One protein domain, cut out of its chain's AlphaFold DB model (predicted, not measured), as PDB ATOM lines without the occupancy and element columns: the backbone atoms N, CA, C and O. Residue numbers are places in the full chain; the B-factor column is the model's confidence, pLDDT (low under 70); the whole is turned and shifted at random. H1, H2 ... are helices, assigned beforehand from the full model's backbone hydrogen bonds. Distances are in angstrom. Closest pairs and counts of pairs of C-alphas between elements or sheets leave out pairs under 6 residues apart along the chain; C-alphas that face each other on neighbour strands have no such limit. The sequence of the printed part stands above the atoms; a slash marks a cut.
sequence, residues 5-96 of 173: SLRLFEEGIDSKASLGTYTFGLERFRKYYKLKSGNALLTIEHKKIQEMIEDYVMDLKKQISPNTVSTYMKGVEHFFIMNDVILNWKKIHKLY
ATOM      1  N   SER A   5      -1.353 -46.874 122.256       83.12
ATOM      2  CA  SER A   5      -1.693 -48.152 122.886       83.12
ATOM      3  C   SER A   5      -1.497 -48.155 124.403       83.12
ATOM      4  O   SER A   5      -2.297 -48.742 125.129       83.12
ATOM      5  N   LEU A   6      -0.465 -47.459 124.893       84.81
ATOM      6  CA  LEU A   6      -0.214 -47.294 126.324       84.81
ATOM      7  C   LEU A   6      -1.191 -46.297 126.948       84.81
ATOM      8  O   LEU A   6      -1.679 -46.550 128.040       84.81
ATOM      9  N   ARG A   7      -1.550 -45.221 126.235       86.81
ATOM     10  CA  ARG A   7      -2.567 -44.273 126.721       86.81
ATOM     11  C   ARG A   7      -3.924 -44.945 126.915       86.81
ATOM     12  O   ARG A   7      -4.539 -44.763 127.953       86.81
ATOM     13  N   LEU A   8      -4.369 -45.758 125.951       86.75
ATOM     14  CA  LEU A   8      -5.627 -46.510 126.075       86.75
ATOM     15  C   LEU A   8      -5.602 -47.466 127.273       86.75
ATOM     16  O   LEU A   8      -6.579 -47.572 128.005       86.75
ATOM     17  N   PHE A   9      -4.471 -48.132 127.498       88.94
ATOM     18  CA  PHE A   9      -4.276 -48.993 128.658       88.94
ATOM     19  C   PHE A   9      -4.369 -48.227 129.988       88.94
ATOM     20  O   PHE A   9      -5.031 -48.710 130.907       88.94
ATOM     21  N   GLU A  10      -3.733 -47.055 130.085       88.50
ATOM     22  CA  GLU A  10      -3.730 -46.215 131.290       88.50
ATOM     23  C   GLU A  10      -5.122 -45.642 131.595       88.50
ATOM     24  O   GLU A  10      -5.583 -45.748 132.729       88.50
ATOM     25  N   GLU A  11      -5.816 -45.112 130.582       88.62
ATOM     26  CA  GLU A  11      -7.170 -44.546 130.718       88.62
ATOM     27  C   GLU A  11      -8.220 -45.601 131.092       88.62
ATOM     28  O   GLU A  11      -9.232 -45.287 131.709       88.62
ATOM     29  N   GLY A  12      -7.983 -46.876 130.767       85.50
ATOM     30  CA  GLY A  12      -8.868 -47.973 131.161       85.50
ATOM     31  C   GLY A  12      -8.785 -48.368 132.641       85.50
ATOM     32  O   GLY A  12      -9.387 -49.375 133.015       85.50
ATOM     33  N   ILE A  13      -7.991 -47.675 133.468       88.56
ATOM     34  CA  ILE A  13      -7.757 -48.034 134.873       88.56
ATOM     35  C   ILE A  13      -8.032 -46.843 135.799       88.56
ATOM     36  O   ILE A  13      -7.202 -45.953 135.961       88.56
ATOM     37  N   ASP A  14      -9.140 -46.909 136.538       81.75
ATOM     38  CA  ASP A  14      -9.555 -45.823 137.441       81.75
ATOM     39  C   ASP A  14      -8.675 -45.693 138.699       81.75
ATOM     40  O   ASP A  14      -8.487 -44.612 139.263       81.75
ATOM     41  N   SER A  15      -8.134 -46.812 139.192       86.44
ATOM     42  CA  SER A  15      -7.372 -46.844 140.444       86.44
ATOM     43  C   SER A  15      -5.871 -46.737 140.204       86.44
ATOM     44  O   SER A  15      -5.264 -47.620 139.596       86.44
ATOM     45  N   LYS A  16      -5.230 -45.735 140.821       85.38
ATOM     46  CA  LYS A  16      -3.763 -45.569 140.813       85.38
ATOM     47  C   LYS A  16      -3.013 -46.817 141.302       85.38
ATOM     48  O   LYS A  16      -1.943 -47.140 140.790       85.38
ATOM     49  N   ALA A  17      -3.572 -47.535 142.279       83.81
ATOM     50  CA  ALA A  17      -2.966 -48.759 142.805       83.81
ATOM     51  C   ALA A  17      -3.026 -49.913 141.786       83.81
ATOM     52  O   ALA A  17      -2.037 -50.630 141.584       83.81
ATOM     53  N   SER A  18      -4.168 -50.066 141.106       87.62
ATOM     54  CA  SER A  18      -4.325 -51.025 140.007       87.62
ATOM     55  C   SER A  18      -3.410 -50.675 138.837       87.62
ATOM     56  O   SER A  18      -2.754 -51.568 138.306       87.62
ATOM     57  N   LEU A  19      -3.283 -49.386 138.509       90.25
ATOM     58  CA  LEU A  19      -2.427 -48.899 137.429       90.25
ATOM     59  C   LEU A  19      -0.970 -49.310 137.650       90.25
ATOM     60  O   LEU A  19      -0.357 -49.899 136.763       90.25
ATOM     61  N   GLY A  20      -0.433 -49.091 138.853       90.25
ATOM     62  CA  GLY A  20       0.929 -49.518 139.185       90.25
ATOM     63  C   GLY A  20       1.119 -51.034 139.060       90.25
ATOM     64  O   GLY A  20       2.104 -51.498 138.487       90.25
ATOM     65  N   THR A  21       0.143 -51.815 139.529       90.44
ATOM     66  CA  THR A  21       0.191 -53.286 139.466       90.44
ATOM     67  C   THR A  21       0.142 -53.799 138.023       90.44
ATOM     68  O   THR A  21       0.907 -54.692 137.652       90.44
ATOM     69  N   TYR A  22      -0.740 -53.234 137.200       92.81
ATOM     70  CA  TYR A  22      -0.943 -53.662 135.818       92.81
ATOM     71  C   TYR A  22       0.244 -53.244 134.953       92.81
ATOM     72  O   TYR A  22       0.759 -54.059 134.189       92.81
ATOM     73  N   THR A  23       0.733 -52.015 135.137       91.56
ATOM     74  CA  THR A  23       1.935 -51.507 134.461       91.56
ATOM     75  C   THR A  23       3.135 -52.387 134.784       91.56
ATOM     76  O   THR A  23       3.869 -52.794 133.888       91.56
ATOM     77  N   PHE A  24       3.305 -52.769 136.054       92.06
ATOM     78  CA  PHE A  24       4.370 -53.685 136.454       92.06
ATOM     79  C   PHE A  24       4.265 -55.053 135.757       92.06
ATOM     80  O   PHE A  24       5.274 -55.579 135.282       92.06
ATOM     81  N   GLY A  25       3.057 -55.622 135.673       91.19
ATOM     82  CA  GLY A  25       2.811 -56.880 134.960       91.19
ATOM     83  C   GLY A  25       3.156 -56.789 133.471       91.19
ATOM     84  O   GLY A  25       3.889 -57.636 132.953       91.19
ATOM     85  N   LEU A  26       2.705 -55.719 132.810       91.19
ATOM     86  CA  LEU A  26       2.981 -55.457 131.397       91.19
ATOM     87  C   LEU A  26       4.481 -55.269 131.131       91.19
ATOM     88  O   LEU A  26       5.039 -55.900 130.233       91.19
ATOM     89  N   GLU A  27       5.169 -54.466 131.943       90.56
ATOM     90  CA  GLU A  27       6.615 -54.249 131.818       90.56
ATOM     91  C   GLU A  27       7.417 -55.534 132.030       90.56
ATOM     92  O   GLU A  27       8.411 -55.781 131.343       90.56
ATOM     93  N   ARG A  28       6.983 -56.395 132.954       91.38
ATOM     94  CA  ARG A  28       7.627 -57.695 133.169       91.38
ATOM     95  C   ARG A  28       7.504 -58.590 131.936       91.38
ATOM     96  O   ARG A  28       8.486 -59.234 131.566       91.38
ATOM     97  N   PHE A  29       6.336 -58.612 131.298       91.00
ATOM     98  CA  PHE A  29       6.113 -59.346 130.052       91.00
ATOM     99  C   PHE A  29       6.966 -58.788 128.904       91.00
ATOM    100  O   PHE A  29       7.677 -59.538 128.232       91.00
ATOM    101  N   ARG A  30       6.995 -57.458 128.740       89.00
ATOM    102  CA  ARG A  30       7.837 -56.780 127.738       89.00
ATOM    103  C   ARG A  30       9.318 -57.108 127.908       89.00
ATOM    104  O   ARG A  30       9.999 -57.392 126.922       89.00
ATOM    105  N   LYS A  31       9.817 -57.104 129.149       89.88
ATOM    106  CA  LYS A  31      11.212 -57.449 129.469       89.88
ATOM    107  C   LYS A  31      11.533 -58.911 129.174       89.88
ATOM    108  O   LYS A  31      12.618 -59.182 128.668       89.88
ATOM    109  N   TYR A  32      10.604 -59.827 129.447       89.50
ATOM    110  CA  TYR A  32      10.784 -61.254 129.169       89.50
ATOM    111  C   TYR A  32      11.017 -61.512 127.668       89.50
ATOM    112  O   TYR A  32      11.973 -62.194 127.308       89.50
ATOM    113  N   TYR A  33      10.244 -60.860 126.793       88.31
ATOM    114  CA  TYR A  33      10.420 -60.948 125.334       88.31
ATOM    115  C   TYR A  33      11.384 -59.910 124.734       88.31
ATOM    116  O   TYR A  33      11.535 -59.840 123.516       88.31
ATOM    117  N   LYS A  34      12.062 -59.109 125.570       86.56
ATOM    118  CA  LYS A  34      13.025 -58.065 125.163       86.56
ATOM    119  C   LYS A  34      12.458 -57.059 124.145       86.56
ATOM    120  O   LYS A  34      13.162 -56.600 123.244       86.56
ATOM    121  N   LEU A  35      11.188 -56.690 124.296       80.00
ATOM    122  CA  LEU A  35      10.489 -55.803 123.366       80.00
ATOM    123  C   LEU A  35      10.729 -54.329 123.714       80.00
ATOM    124  O   LEU A  35      10.427 -53.878 124.820       80.00
ATOM    125  N   LYS A  36      11.258 -53.565 122.748       68.62
ATOM    126  CA  LYS A  36      11.635 -52.154 122.947       68.62
ATOM    127  C   LYS A  36      10.450 -51.175 122.890       68.62
ATOM    128  O   LYS A  36      10.507 -50.158 123.572       68.62
ATOM    129  N   SER A  37       9.368 -51.472 122.162       68.00
ATOM    130  CA  SER A  37       8.191 -50.587 122.035       68.00
ATOM    131  C   SER A  37       6.874 -51.297 122.365       68.00
ATOM    132  O   SER A  37       6.765 -52.512 122.203       68.00
ATOM    133  N   GLY A  38       5.877 -50.539 122.843       61.91
ATOM    134  CA  GLY A  38       4.542 -51.070 123.152       61.91
ATOM    135  C   GLY A  38       3.793 -51.507 121.891       61.91
ATOM    136  O   GLY A  38       3.153 -52.553 121.883       61.91
ATOM    137  N   ASN A  39       3.968 -50.777 120.784       66.88
ATOM    138  CA  ASN A  39       3.336 -51.117 119.503       66.88
ATOM    139  C   ASN A  39       3.889 -52.402 118.872       66.88
ATOM    140  O   ASN A  39       3.166 -53.060 118.131       66.88
ATOM    141  N   ALA A  40       5.127 -52.803 119.197       72.38
ATOM    142  CA  ALA A  40       5.695 -54.052 118.688       72.38
ATOM    143  C   ALA A  40       4.883 -55.284 119.118       72.38
ATOM    144  O   ALA A  40       4.910 -56.286 118.415       72.38
ATOM    145  N   LEU A  41       4.141 -55.211 120.230       76.50
ATOM    146  CA  LEU A  41       3.241 -56.282 120.668       76.50
ATOM    147  C   LEU A  41       2.008 -56.433 119.772       76.50
ATOM    148  O   LEU A  41       1.503 -57.540 119.624       76.50
ATOM    149  N   LEU A  42       1.533 -55.332 119.185       78.75
ATOM    150  CA  LEU A  42       0.312 -55.298 118.376       78.75
ATOM    151  C   LEU A  42       0.570 -55.647 116.905       78.75
ATOM    152  O   LEU A  42      -0.352 -56.012 116.190       78.75
ATOM    153  N   THR A  43       1.820 -55.546 116.445       80.81
ATOM    154  CA  THR A  43       2.222 -55.931 115.078       80.81
ATOM    155  C   THR A  43       2.428 -57.444 114.925       80.81
ATOM    156  O   THR A  43       2.576 -57.941 113.811       80.81
ATOM    157  N   ILE A  44       2.476 -58.190 116.032       82.25
ATOM    158  CA  ILE A  44       2.673 -59.642 116.017       82.25
ATOM    159  C   ILE A  44       1.388 -60.325 115.543       82.25
ATOM    160  O   ILE A  44       0.285 -59.944 115.924       82.25
ATOM    161  N   GLU A  45       1.544 -61.369 114.731       84.94
ATOM    162  CA  GLU A  45       0.427 -62.195 114.286       84.94
ATOM    163  C   GLU A  45      -0.350 -62.776 115.477       84.94
ATOM    164  O   GLU A  45       0.223 -63.256 116.458       84.94
ATOM    165  N   HIS A  46      -1.673 -62.785 115.346       84.25
ATOM    166  CA  HIS A  46      -2.613 -63.225 116.372       84.25
ATOM    167  C   HIS A  46      -2.289 -64.603 116.977       84.25
ATOM    168  O   HIS A  46      -2.245 -64.771 118.198       84.25
ATOM    169  N   LYS A  47      -1.982 -65.589 116.130       87.12
ATOM    170  CA  LYS A  47      -1.640 -66.942 116.583       87.12
ATOM    171  C   LYS A  47      -0.362 -66.949 117.425       87.12
ATOM    172  O   LYS A  47      -0.314 -67.564 118.489       87.12
ATOM    173  N   LYS A  48       0.647 -66.204 116.978       89.44
ATOM    174  CA  LYS A  48       1.951 -66.120 117.636       89.44
ATOM    175  C   LYS A  48       1.863 -65.416 118.985       89.44
ATOM    176  O   LYS A  48       2.499 -65.861 119.936       89.44
ATOM    177  N   ILE A  49       1.066 -64.350 119.105       90.31
ATOM    178  CA  ILE A  49       0.919 -63.673 120.399       90.31
ATOM    179  C   ILE A  49       0.206 -64.564 121.422       90.31
ATOM    180  O   ILE A  49       0.556 -64.544 122.603       90.31
ATOM    181  N   GLN A  50      -0.736 -65.398 120.974       90.88
ATOM    182  CA  GLN A  50      -1.384 -66.352 121.859       90.88
ATOM    183  C   GLN A  50      -0.394 -67.408 122.374       90.88
ATOM    184  O   GLN A  50      -0.345 -67.639 123.580       90.88
ATOM    185  N   GLU A  51       0.432 -67.988 121.497       92.31
ATOM    186  CA  GLU A  51       1.496 -68.930 121.885       92.31
ATOM    187  C   GLU A  51       2.488 -68.286 122.871       92.31
ATOM    188  O   GLU A  51       2.775 -68.857 123.920       92.31
ATOM    189  N   MET A  52       2.909 -67.041 122.619       91.94
ATOM    190  CA  MET A  52       3.784 -66.297 123.537       91.94
ATOM    191  C   MET A  52       3.162 -66.121 124.930       91.94
ATOM    192  O   MET A  52       3.832 -66.271 125.949       91.94
ATOM    193  N   ILE A  53       1.871 -65.804 125.019       92.81
ATOM    194  CA  ILE A  53       1.222 -65.650 126.327       92.81
ATOM    195  C   ILE A  53       1.119 -66.999 127.053       92.81
ATOM    196  O   ILE A  53       1.327 -67.057 128.267       92.81
ATOM    197  N   GLU A  54       0.821 -68.077 126.328       92.94
ATOM    198  CA  GLU A  54       0.764 -69.431 126.887       92.94
ATOM    199  C   GLU A  54       2.135 -69.862 127.439       92.94
ATOM    200  O   GLU A  54       2.220 -70.262 128.607       92.94
ATOM    201  N   ASP A  55       3.208 -69.680 126.666       93.75
ATOM    202  CA  ASP A  55       4.588 -69.971 127.076       93.75
ATOM    203  C   ASP A  55       5.010 -69.151 128.295       93.75
ATOM    204  O   ASP A  55       5.541 -69.684 129.276       93.75
ATOM    205  N   TYR A  56       4.691 -67.857 128.287       93.94
ATOM    206  CA  TYR A  56       4.992 -66.976 129.405       93.94
ATOM    207  C   TYR A  56       4.310 -67.427 130.702       93.94
ATOM    208  O   TYR A  56       4.936 -67.438 131.766       93.94
ATOM    209  N   VAL A  57       3.042 -67.843 130.639       93.31
ATOM    210  CA  VAL A  57       2.319 -68.375 131.804       93.31
ATOM    211  C   VAL A  57       2.954 -69.676 132.295       93.31
ATOM    212  O   VAL A  57       3.101 -69.859 133.509       93.31
ATOM    213  N   MET A  58       3.351 -70.570 131.385       92.12
ATOM    214  CA  MET A  58       4.018 -71.827 131.741       92.12
ATOM    215  C   MET A  58       5.342 -71.594 132.473       92.12
ATOM    216  O   MET A  58       5.636 -72.295 133.445       92.12
ATOM    217  N   ASP A  59       6.105 -70.583 132.071       92.44
ATOM    218  CA  ASP A  59       7.365 -70.238 132.724       92.44
ATOM    219  C   ASP A  59       7.183 -69.451 134.021       92.44
ATOM    220  O   ASP A  59       7.882 -69.719 135.003       92.44
ATOM    221  N   LEU A  60       6.199 -68.549 134.092       91.44
ATOM    222  CA  LEU A  60       5.863 -67.853 135.337       91.44
ATOM    223  C   LEU A  60       5.531 -68.842 136.458       91.44
ATOM    224  O   LEU A  60       5.974 -68.655 137.592       91.44
ATOM    225  N   LYS A  61       4.818 -69.928 136.150       89.69
ATOM    226  CA  LYS A  61       4.478 -70.972 137.132       89.69
ATOM    227  C   LYS A  61       5.695 -71.606 137.803       89.69
ATOM    228  O   LYS A  61       5.577 -72.046 138.941       89.69
ATOM    229  N   LYS A  62       6.840 -71.655 137.117       89.31
ATOM    230  CA  LYS A  62       8.087 -72.230 137.646       89.31
ATOM    231  C   LYS A  62       8.860 -71.237 138.519       89.31
ATOM    232  O   LYS A  62       9.661 -71.655 139.346       89.31
ATOM    233  N   GLN A  63       8.645 -69.935 138.328       88.44
ATOM    234  CA  GLN A  63       9.473 -68.882 138.929       88.44
ATOM    235  C   GLN A  63       8.807 -68.153 140.100       88.44
ATOM    236  O   GLN A  63       9.504 -67.615 140.959       88.44
ATOM    237  N   ILE A  64       7.474 -68.058 140.120       89.44
ATOM    238  CA  ILE A  64       6.745 -67.225 141.087       89.44
ATOM    239  C   ILE A  64       5.631 -67.985 141.799       89.44
ATOM    240  O   ILE A  64       5.183 -69.044 141.372       89.44
ATOM    241  N   SER A  65       5.153 -67.410 142.907       87.75
ATOM    242  CA  SER A  65       4.099 -68.045 143.692       87.75
ATOM    243  C   SER A  65       2.784 -68.148 142.901       87.75
ATOM    244  O   SER A  65       2.442 -67.201 142.184       87.75
ATOM    245  N   PRO A  66       1.996 -69.229 143.077       87.81
ATOM    246  CA  PRO A  66       0.765 -69.462 142.318       87.81
ATOM    247  C   PRO A  66      -0.213 -68.282 142.320       87.81
ATOM    248  O   PRO A  66      -0.788 -67.922 141.296       87.81
ATOM    249  N   ASN A  67      -0.340 -67.614 143.467       87.12
ATOM    250  CA  ASN A  67      -1.250 -66.481 143.638       87.12
ATOM    251  C   ASN A  67      -0.794 -65.223 142.887       87.12
ATOM    252  O   ASN A  67      -1.611 -64.355 142.598       87.12
ATOM    253  N   THR A  68       0.501 -65.114 142.592       89.62
ATOM    254  CA  THR A  68       1.096 -63.953 141.921       89.62
ATOM    255  C   THR A  68       0.900 -64.017 140.406       89.62
ATOM    256  O   THR A  68       0.786 -62.970 139.775       89.62
ATOM    257  N   VAL A  69       0.804 -65.224 139.829       91.75
ATOM    258  CA  VAL A  69       0.676 -65.432 138.374       91.75
ATOM    259  C   VAL A  69      -0.522 -64.666 137.813       91.75
ATOM    260  O   VAL A  69      -0.366 -63.875 136.887       91.75
ATOM    261  N   SER A  70      -1.698 -64.822 138.428       90.56
ATOM    262  CA  SER A  70      -2.909 -64.114 137.995       90.56
ATOM    263  C   SER A  70      -2.737 -62.593 138.062       90.56
ATOM    264  O   SER A  70      -3.147 -61.896 137.143       90.56
ATOM    265  N   THR A  71      -2.087 -62.069 139.104       91.06
ATOM    266  CA  THR A  71      -1.867 -60.624 139.257       91.06
ATOM    267  C   THR A  71      -0.978 -60.051 138.157       91.06
ATOM    268  O   THR A  71      -1.280 -58.979 137.645       91.06
ATOM    269  N   TYR A  72       0.090 -60.750 137.767       91.44
ATOM    270  CA  TYR A  72       0.972 -60.281 136.691       91.44
ATOM    271  C   TYR A  72       0.284 -60.340 135.329       91.44
ATOM    272  O   TYR A  72       0.441 -59.426 134.522       91.44
ATOM    273  N   MET A  73      -0.521 -61.378 135.100       93.81
ATOM    274  CA  MET A  73      -1.231 -61.540 133.837       93.81
ATOM    275  C   MET A  73      -2.361 -60.534 133.631       93.81
ATOM    276  O   MET A  73      -2.623 -60.185 132.487       93.81
ATOM    277  N   LYS A  74      -2.976 -60.005 134.698       92.31
ATOM    278  CA  LYS A  74      -4.030 -58.981 134.583       92.31
ATOM    279  C   LYS A  74      -3.599 -57.756 133.779       92.31
ATOM    280  O   LYS A  74      -4.382 -57.252 132.987       92.31
ATOM    281  N   GLY A  75      -2.362 -57.290 133.963       91.62
ATOM    282  CA  GLY A  75      -1.842 -56.149 133.205       91.62
ATOM    283  C   GLY A  75      -1.669 -56.458 131.718       91.62
ATOM    284  O   GLY A  75      -1.997 -55.632 130.873       91.62
ATOM    285  N   VAL A  76      -1.209 -57.672 131.404       92.62
ATOM    286  CA  VAL A  76      -1.047 -58.151 130.024       92.62
ATOM    287  C   VAL A  76      -2.411 -58.306 129.348       92.62
ATOM    288  O   VAL A  76      -2.615 -57.803 128.251       92.62
ATOM    289  N   GLU A  77      -3.360 -58.944 130.030       93.69
ATOM    290  CA  GLU A  77      -4.736 -59.126 129.561       93.69
ATOM    291  C   GLU A  77      -5.433 -57.790 129.304       93.69
ATOM    292  O   GLU A  77      -5.953 -57.573 128.210       93.69
ATOM    293  N   HIS A  78      -5.360 -56.862 130.260       92.06
ATOM    294  CA  HIS A  78      -5.945 -55.529 130.121       92.06
ATOM    295  C   HIS A  78      -5.363 -54.767 128.929       92.06
ATOM    296  O   HIS A  78      -6.111 -54.170 128.165       92.06
ATOM    297  N   PHE A  79      -4.045 -54.832 128.712       91.31
ATOM    298  CA  PHE A  79      -3.410 -54.178 127.567       91.31
ATOM    299  C   PHE A  79      -3.967 -54.675 126.229       91.31
ATOM    300  O   PHE A  79      -4.309 -53.863 125.374       91.31
ATOM    301  N   PHE A  80      -4.091 -55.988 126.045       90.88
ATOM    302  CA  PHE A  80      -4.606 -56.548 124.794       90.88
ATOM    303  C   PHE A  80      -6.106 -56.310 124.610       90.88
ATOM    304  O   PHE A  80      -6.528 -56.035 123.490       90.88
ATOM    305  N   ILE A  81      -6.896 -56.344 125.689       90.81
ATOM    306  CA  ILE A  81      -8.328 -56.009 125.643       90.81
ATOM    307  C   ILE A  81      -8.528 -54.539 125.255       90.81
ATOM    308  O   ILE A  81      -9.301 -54.259 124.348       90.81
ATOM    309  N   MET A  82      -7.795 -53.607 125.876       90.12
ATOM    310  CA  MET A  82      -7.899 -52.167 125.581       90.12
ATOM    311  C   MET A  82      -7.395 -51.785 124.181       90.12
ATOM    312  O   MET A  82      -7.650 -50.676 123.720       90.12
ATOM    313  N   ASN A  83      -6.656 -52.677 123.518       89.31
ATOM    314  CA  ASN A  83      -6.180 -52.508 122.144       89.31
ATOM    315  C   ASN A  83      -6.936 -53.412 121.148       89.31
ATOM    316  O   ASN A  83      -6.428 -53.661 120.056       89.31
ATOM    317  N   ASP A  84      -8.119 -53.913 121.526       86.31
ATOM    318  CA  ASP A  84      -9.029 -54.701 120.681       86.31
ATOM    319  C   ASP A  84      -8.422 -55.997 120.096       86.31
ATOM    320  O   ASP A  84      -8.813 -56.474 119.027       86.31
ATOM    321  N   VAL A  85      -7.476 -56.622 120.806       87.75
ATOM    322  CA  VAL A  85      -6.862 -57.896 120.394       87.75
ATOM    323  C   VAL A  85      -7.629 -59.075 121.006       87.75
ATOM    324  O   VAL A  85      -7.519 -59.382 122.197       87.75
ATOM    325  N   ILE A  86      -8.406 -59.774 120.175       87.19
ATOM    326  CA  ILE A  86      -9.331 -60.838 120.606       87.19
ATOM    327  C   ILE A  86      -8.592 -62.159 120.860       87.19
ATOM    328  O   ILE A  86      -8.506 -62.995 119.972       87.19
ATOM    329  N   LEU A  87      -8.074 -62.401 122.062       89.88
ATOM    330  CA  LEU A  87      -7.383 -63.657 122.408       89.88
ATOM    331  C   LEU A  87      -8.287 -64.643 123.158       89.88
ATOM    332  O   LEU A  87      -9.259 -64.258 123.812       89.88
ATOM    333  N   ASN A  88      -7.953 -65.938 123.119       91.81
ATOM    334  CA  ASN A  88      -8.676 -66.949 123.895       91.81
ATOM    335  C   ASN A  88      -8.247 -66.948 125.376       91.81
ATOM    336  O   ASN A  88      -7.576 -67.864 125.863       91.81
ATOM    337  N   TRP A  89      -8.683 -65.927 126.115       91.38
ATOM    338  CA  TRP A  89      -8.393 -65.771 127.544       91.38
ATOM    339  C   TRP A  89      -8.913 -66.928 128.398       91.38
ATOM    340  O   TRP A  89      -8.259 -67.322 129.358       91.38
ATOM    341  N   LYS A  90     -10.023 -67.568 128.000       92.31
ATOM    342  CA  LYS A  90     -10.550 -68.761 128.688       92.31
ATOM    343  C   LYS A  90      -9.538 -69.909 128.695       92.31
ATOM    344  O   LYS A  90      -9.425 -70.612 129.697       92.31
ATOM    345  N   LYS A  91      -8.802 -70.109 127.595       92.44
ATOM    346  CA  LYS A  91      -7.718 -71.103 127.523       92.44
ATOM    347  C   LYS A  91      -6.552 -70.695 128.427       92.44
ATOM    348  O   LYS A  91      -6.094 -71.510 129.222       92.44
ATOM    349  N   ILE A  92      -6.131 -69.433 128.361       92.50
ATOM    350  CA  ILE A  92      -5.008 -68.901 129.150       92.50
ATOM    351  C   ILE A  92      -5.289 -68.999 130.657       92.50
ATOM    352  O   ILE A  92      -4.446 -69.476 131.415       92.50
ATOM    353  N   HIS A  93      -6.489 -68.626 131.106       92.38
ATOM    354  CA  HIS A  93      -6.882 -68.701 132.518       92.38
ATOM    355  C   HIS A  93      -6.895 -70.137 133.048       92.38
ATOM    356  O   HIS A  93      -6.563 -70.354 134.212       92.38
ATOM    357  N   LYS A  94      -7.206 -71.135 132.206       92.50
ATOM    358  CA  LYS A  94      -7.112 -72.557 132.586       92.50
ATOM    359  C   LYS A  94      -5.674 -73.026 132.813       92.50
ATOM    360  O   LYS A  94      -5.474 -74.008 133.523       92.50
ATOM    361  N   LEU A  95      -4.675 -72.348 132.244       91.56
ATOM    362  CA  LEU A  95      -3.266 -72.666 132.487       91.56
ATOM    363  C   LEU A  95      -2.786 -72.176 133.858       91.56
ATOM    364  O   LEU A  95      -1.746 -72.646 134.338       91.56
ATOM    365  N   TYR A  96      -3.514 -71.253 134.496       92.38
ATOM    366  CA  TYR A  96      -3.117 -70.685 135.781       92.38
ATOM    367  C   TYR A  96      -3.058 -71.762 136.867       92.38
ATOM    368  O   TYR A  96      -3.881 -72.677 136.897       92.38
TER     369      TYR A  96
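AT A GLANCE: This is residues 5 to 96 of the 173 residues of an uncharacterized protein of uncultured archaeon (UniProt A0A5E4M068). Helix H4 runs through the middle; H2 crosses it, H3 forms a hairpin with it, short H1 packs on its last residues, and short H5 packs on H3. The printed part has 92 residues, with five named helices, H1 to H5 in order along the chain, which hold 66 of them, and no named strand; the class is all helix. The whole is compact, with radius of gyration of the C-alphas 12.4 A, and rounded, spanning 31 by 31 by 25 A.

HOW THE PARTS SIT: H1, residues 5 to 11, touches H4, residues 66 to 82, with H4's residues 78 to 82 alone; the closest C-alphas, Phe 9 and Phe 79, are 5.4 A apart. H2, residues 16 to 32, touches H4 about perpendicular at 87 degrees, closest at C-alphas Tyr 22 and Gly 75, 3.7 A. H3, residues 46 to 63, touches H4 with residues 57 to 61 alone, closest at C-alphas Leu 60 and Val 69, 6.5 A, at a shallow tilt of 21 degrees, opposite ways. H5, residues 89 to 95, touches H3, closest at C-alphas Ile 92 and Glu 54, 6.2 A, with H3's residues 53 to 58 alone. Every O i to N i+4 pair is within hydrogen-bond range in H1, H2 and H5; H3 has 13 of 14, H4 9 of 13.

IN THESE COORDINATES: H1 begins at C-alpha 5 (-1.693, -48.152, 122.886); H5 ends at C-alpha 95 (-3.266, -72.666, 132.487). H2 is 24.4 A long, H3 26.2 A, H4 25.6 A.

THE WHOLE: The printed part has no cut. Residues 33 to 45 make the long link, with pLDDT under 70 at 36 to 39.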